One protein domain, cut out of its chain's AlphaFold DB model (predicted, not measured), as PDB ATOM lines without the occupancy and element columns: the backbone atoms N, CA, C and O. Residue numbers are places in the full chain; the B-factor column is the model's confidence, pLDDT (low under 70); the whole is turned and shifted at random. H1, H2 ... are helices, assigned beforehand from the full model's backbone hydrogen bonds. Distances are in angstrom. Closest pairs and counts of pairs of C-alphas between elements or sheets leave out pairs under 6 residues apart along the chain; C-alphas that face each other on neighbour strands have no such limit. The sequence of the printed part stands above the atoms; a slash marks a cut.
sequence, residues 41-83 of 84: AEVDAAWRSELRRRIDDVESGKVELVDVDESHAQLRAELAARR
ATOM      1  N   ALA A  41     317.415 350.184 233.377       91.50
ATOM      2  CA  ALA A  41     317.000 349.286 232.307       91.50
ATOM      3  C   ALA A  41     317.819 349.500 231.023       91.50
ATOM      4  O   ALA A  41     318.157 348.520 230.352       91.50
ATOM      5  N   GLU A  42     318.176 350.746 230.701       93.00
ATOM      6  CA  GLU A  42     319.068 351.077 229.585       93.00
ATOM      7  C   GLU A  42     320.479 350.529 229.835       93.00
ATOM      8  O   GLU A  42     321.043 349.851 228.971       93.00
ATOM      9  N   VAL A  43     321.013 350.734 231.044       92.94
ATOM     10  CA  VAL A  43     322.323 350.200 231.452       92.94
ATOM     11  C   VAL A  43     322.350 348.679 231.344       92.94
ATOM     12  O   VAL A  43     323.253 348.108 230.728       92.94
ATOM     13  N   ASP A  44     321.337 348.006 231.884       95.50
ATOM     14  CA  ASP A  44     321.229 346.554 231.815       95.50
ATOM     15  C   ASP A  44     321.116 346.057 230.366       95.50
ATOM     16  O   ASP A  44     321.681 345.017 230.013       95.50
ATOM     17  N   ALA A  45     320.380 346.766 229.505       96.75
ATOM     18  CA  ALA A  45     320.257 346.421 228.092       96.75
ATOM     19  C   ALA A  45     321.602 346.552 227.358       96.75
ATOM     20  O   ALA A  45     321.981 345.640 226.614       96.75
ATOM     21  N   ALA A  46     322.352 347.627 227.619       97.00
ATOM     22  CA  ALA A  46     323.688 347.830 227.067       97.00
ATOM     23  C   ALA A  46     324.658 346.722 227.514       97.00
ATOM     24  O   ALA A  46     325.350 346.133 226.679       97.00
ATOM     25  N   TRP A  47     324.643 346.351 228.799       97.88
ATOM     26  CA  TRP A  47     325.454 345.244 229.312       97.88
ATOM     27  C   TRP A  47     325.083 343.899 228.693       97.88
ATOM     28  O   TRP A  47     325.975 343.135 228.325       97.88
ATOM     29  N   ARG A  48     323.790 343.596 228.521       98.31
ATOM     30  CA  ARG A  48     323.354 342.358 227.849       98.31
ATOM     31  C   ARG A  48     323.842 342.300 226.404       98.31
ATOM     32  O   ARG A  48     324.302 341.244 225.969       98.31
ATOM     33  N   SER A  49     323.763 343.416 225.678       98.25
ATOM     34  CA  SER A  49     324.260 343.509 224.302       98.25
ATOM     35  C   SER A  49     325.766 343.251 224.233       98.25
ATOM     36  O   SER A  49     326.213 342.406 223.457       98.25
ATOM     37  N   GLU A  50     326.542 343.902 225.100       98.38
ATOM     38  CA  GLU A  50     327.995 343.741 225.141       98.38
ATOM     39  C   GLU A  50     328.412 342.324 225.556       98.38
ATOM     40  O   GLU A  50     329.300 341.734 224.940       98.38
ATOM     41  N   LEU A  51     327.752 341.739 226.561       98.19
ATOM     42  CA  LEU A  51     328.015 340.362 226.976       98.19
ATOM     43  C   LEU A  51     327.733 339.379 225.842       98.19
ATOM     44  O   LEU A  51     328.568 338.513 225.584       98.19
ATOM     45  N   ARG A  52     326.605 339.524 225.130       98.38
ATOM     46  CA  ARG A  52     326.302 338.646 223.993       98.38
ATOM     47  C   ARG A  52     327.354 338.779 222.898       98.38
ATOM     48  O   ARG A  52     327.862 337.761 222.445       98.38
ATOM     49  N   ARG A  53     327.748 340.008 222.549       98.25
ATOM     50  CA  ARG A  53     328.806 340.258 221.563       98.25
ATOM     51  C   ARG A  53     330.123 339.582 221.952       98.25
ATOM     52  O   ARG A  53     330.749 338.952 221.108       98.25
ATOM     53  N   ARG A  54     330.544 339.690 223.219       97.75
ATOM     54  CA  ARG A  54     331.776 339.043 223.702       97.75
ATOM     55  C   ARG A  54     331.678 337.524 223.702       97.75
ATOM     56  O   ARG A  54     332.654 336.873 223.355       97.75
ATOM     57  N   ILE A  55     330.525 336.969 224.072       98.19
ATOM     58  CA  ILE A  55     330.281 335.526 223.986       98.19
ATOM     59  C   ILE A  55     330.406 335.068 222.530       98.19
ATOM     60  O   ILE A  55     331.158 334.138 222.266       98.19
ATOM     61  N   ASP A  56     329.763 335.760 221.587       98.44
ATOM     62  CA  ASP A  56     329.828 335.423 220.161       98.44
ATOM     63  C   ASP A  56     331.261 335.524 219.611       98.44
ATOM     64  O   ASP A  56     331.705 334.658 218.856       98.44
ATOM     65  N   ASP A  57     332.014 336.559 219.999       98.31
ATOM     66  CA  ASP A  57     333.418 336.722 219.611       98.31
ATOM     67  C   ASP A  57     334.275 335.528 220.092       98.31
ATOM     68  O   ASP A  57     335.145 335.060 219.354       98.31
ATOM     69  N   VAL A  58     334.007 335.000 221.292       97.62
ATOM     70  CA  VAL A  58     334.686 333.814 221.844       97.62
ATOM     71  C   VAL A  58     334.226 332.527 221.154       97.62
ATOM     72  O   VAL A  58     335.061 331.751 220.697       97.62
ATOM     73  N   GLU A  59     332.915 332.303 221.039       97.69
ATOM     74  CA  GLU A  59     332.328 331.100 220.426       97.69
ATOM     75  C   GLU A  59     332.713 330.958 218.945       97.69
ATOM     76  O   GLU A  59     332.920 329.848 218.458       97.69
ATOM     77  N   SER A  60     332.850 332.077 218.231       97.75
ATOM     78  CA  SER A  60     333.290 332.102 216.830       97.75
ATOM     79  C   SER A  60     334.807 332.006 216.648       97.75
ATOM     80  O   SER A  60     335.272 331.886 215.514       97.75
ATOM     81  N   GLY A  61     335.589 332.077 217.732       96.88
ATOM     82  CA  GLY A  61     337.051 332.124 217.672       96.88
ATOM     83  C   GLY A  61     337.603 333.416 217.062       96.88
ATOM     84  O   GLY A  61     338.744 333.447 216.605       96.88
ATOM     85  N   LYS A  62     336.804 334.489 217.022       97.50
ATOM     86  CA  LYS A  62     337.227 335.802 216.516       97.50
ATOM     87  C   LYS A  62     338.232 336.486 217.447       97.50
ATOM     88  O   LYS A  62     338.976 337.359 217.001       97.50
ATOM     89  N   VAL A  63     338.248 336.106 218.723       96.94
ATOM     90  CA  VAL A  63     339.232 336.561 219.709       96.94
ATOM     91  C   VAL A  63     340.086 335.400 220.201       96.94
ATOM     92  O   VAL A  63     339.609 334.276 220.346       96.94
ATOM     93  N   GLU A  64     341.351 335.691 220.481       95.25
ATOM     94  CA  GLU A  64     342.265 334.754 221.125       95.25
ATOM     95  C   GLU A  64     342.069 334.814 222.642       95.25
ATOM     96  O   GLU A  64     342.102 335.890 223.247       95.25
ATOM     97  N   LEU A  65     341.823 333.657 223.255       94.62
ATOM     98  CA  LEU A  65     341.748 333.533 224.705       94.62
ATOM     99  C   LEU A  65     343.152 333.368 225.278       94.62
ATOM    100  O   LEU A  65     343.973 332.643 224.724       94.62
ATOM    101  N   VAL A  66     343.389 333.997 226.423       93.94
ATOM    102  CA  VAL A  66     344.620 333.832 227.201       93.94
ATOM    103  C   VAL A  66     344.352 332.977 228.430       93.94
ATOM    104  O   VAL A  66     343.243 332.984 228.973       93.94
ATOM    105  N   ASP A  67     345.376 332.260 228.884       96.81
ATOM    106  CA  ASP A  67     345.312 331.543 230.148       96.81
ATOM    107  C   ASP A  67     345.145 332.528 231.320       96.81
ATOM    108  O   ASP A  67     345.759 333.600 231.370       96.81
ATOM    109  N   VAL A  68     344.264 332.182 232.260       95.56
ATOM    110  CA  VAL A  68     343.908 333.072 233.374       95.56
ATOM    111  C   VAL A  68     345.073 333.277 234.339       95.56
ATOM    112  O   VAL A  68     345.260 334.387 234.847       95.56
ATOM    113  N   ASP A  69     345.879 332.242 234.581       97.44
ATOM    114  CA  ASP A  69     347.008 332.323 235.499       97.44
ATOM    115  C   ASP A  69     348.142 333.140 234.879       97.44
ATOM    116  O   ASP A  69     348.737 333.974 235.570       97.44
ATOM    117  N   GLU A  70     348.384 332.978 233.575       96.44
ATOM    118  CA  GLU A  70     349.321 333.809 232.814       96.44
ATOM    119  C   GLU A  70     348.902 335.287 232.824       96.44
ATOM    120  O   GLU A  70     349.690 336.157 233.212       96.44
ATOM    121  N   SER A  71     347.637 335.572 232.501       96.12
ATOM    122  CA  SER A  71     347.076 336.929 232.509       96.12
ATOM    123  C   SER A  71     347.212 337.600 233.881       96.12
ATOM    124  O   SER A  71     347.682 338.738 234.007       96.12
ATOM    125  N   HIS A  72     346.888 336.879 234.957       97.00
ATOM    126  CA  HIS A  72     347.048 337.389 236.316       97.00
ATOM    127  C   HIS A  72     348.516 337.578 236.712       97.00
ATOM    128  O   HIS A  72     348.839 338.538 237.420       97.00
ATOM    129  N   ALA A  73     349.412 336.680 236.298       97.25
ATOM    130  CA  ALA A  73     350.840 336.823 236.551       97.25
ATOM    131  C   ALA A  73     351.393 338.090 235.883       97.25
ATOM    132  O   ALA A  73     352.087 338.868 236.549       97.25
ATOM    133  N   GLN A  74     351.016 338.346 234.627       96.56
ATOM    134  CA  GLN A  74     351.386 339.561 233.906       96.56
ATOM    135  C   GLN A  74     350.870 340.818 234.619       96.56
ATOM    136  O   GLN A  74     351.659 341.715 234.923       96.56
ATOM    137  N   LEU A  75     349.582 340.862 234.978       97.19
ATOM    138  CA  LEU A  75     348.998 342.008 235.683       97.19
ATOM    139  C   LEU A  75     349.732 342.305 237.002       97.19
ATOM    140  O   LEU A  75     350.033 343.461 237.311       97.19
ATOM    141  N   ARG A  76     350.057 341.271 237.791       97.50
ATOM    142  CA  ARG A  76     350.810 341.449 239.045       97.50
ATOM    143  C   ARG A  76     352.211 341.999 238.794       97.50
ATOM    144  O   ARG A  76     352.654 342.867 239.549       97.50
ATOM    145  N   ALA A  77     352.900 341.518 237.761       97.44
ATOM    146  CA  ALA A  77     354.223 342.008 237.392       97.44
ATOM    147  C   ALA A  77     354.182 343.492 236.991       97.44
ATOM    148  O   ALA A  77     354.995 344.283 237.478       97.44
ATOM    149  N   GLU A  78     353.194 343.896 236.188       97.31
ATOM    150  CA  GLU A  78     352.994 345.294 235.791       97.31
ATOM    151  C   GLU A  78     352.716 346.204 236.994       97.31
ATOM    152  O   GLU A  78     353.320 347.271 237.127       97.31
ATOM    153  N   LEU A  79     351.847 345.775 237.913       97.31
ATOM    154  CA  LEU A  79     351.560 346.523 239.139       97.31
ATOM    155  C   LEU A  79     352.794 346.648 240.042       97.31
ATOM    156  O   LEU A  79     353.012 347.703 240.636       97.31
ATOM    157  N   ALA A  80     353.612 345.598 240.146       96.81
ATOM    158  CA  ALA A  80     354.851 345.631 240.919       96.81
ATOM    159  C   ALA A  80     355.886 346.591 240.309       96.81
ATOM    160  O   ALA A  80     356.571 347.297 241.050       96.81
ATOM    161  N   ALA A  81     355.975 346.655 238.979       96.19
ATOM    162  CA  ALA A  81     356.873 347.574 238.284       96.19
ATOM    163  C   ALA A  81     356.504 349.048 238.518       96.19
ATOM    164  O   ALA A  81     357.396 349.868 238.698       96.19
ATOM    165  N   ARG A  82     355.205 349.378 238.584       95.19
ATOM    166  CA  ARG A  82     354.706 350.751 238.821       95.19
ATOM    167  C   ARG A  82     354.852 351.247 240.265       95.19
ATOM    168  O   ARG A  82     354.592 352.414 240.527       95.19
ATOM    169  N   ARG A  83     355.197 350.367 241.208       89.94
ATOM    170  CA  ARG A  83     355.392 350.706 242.632       89.94
ATOM    171  C   ARG A  83     356.831 351.119 242.971       89.94
ATOM    172  O   ARG A  83     357.085 351.440 244.129       89.94
TER     173      ARG A  83
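What this domain is: This is residues 41 to 83 of the 84 residues of an uncharacterized protein of Garicola koreensis (UniProt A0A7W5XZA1). Two helices stand as the separate arms of a wide, open V with a broad base, and the stretch from Ser 60 to Asp 67 makes the base between them. H1 runs toward this base and H2 runs away from it, with the space between the two arms empty. The printed part has 43 residues with two named helices, H1 then H2 along the chain, and no named strand; the class is all helix. It is extended, with a radius of gyration of the C-alphas of 15.2 A, and flat, with spans of 39 by 27 by 12 A.

Where its parts are: H1 holds residues 41 to 59 and is the longest helix, with 19 residues and 26.6 A from first to last C-alpha. It begins at C-alpha 41 at (317.000, 349.286, 232.307) and ends at C-alpha 59 at (332.328, 331.100, 220.426). H2 holds residues 68 to 81, with 20.1 A from first to last C-alpha. Its last C-alpha, that of Ala 81, is at (356.873, 347.574, 238.284).

How they stand to each other: H1 and H2 are apart, with no C-alpha of the one within 8 A of the other. A short link of 8 residues joins them, and they form no hairpin. Residues 41 to 53, of which 41 to 53 belong to H1, stand free. Residues 56 to 61, of which 56 to 59 belong to H1, stand free too. Residues 64 to 83, of which 68 to 81 belong to H2, also stand free. In H1 and H2 every O i to N i+4 pair is within hydrogen-bond range.

The domain as a whole: The two C-alphas farthest apart are those of Ala 41 and Ala 81, at 40.4 A. The printed part has no cut, and its one link between helices is short. The mean pLDDT of the printed part is 96.6, and no printed residue is under 70.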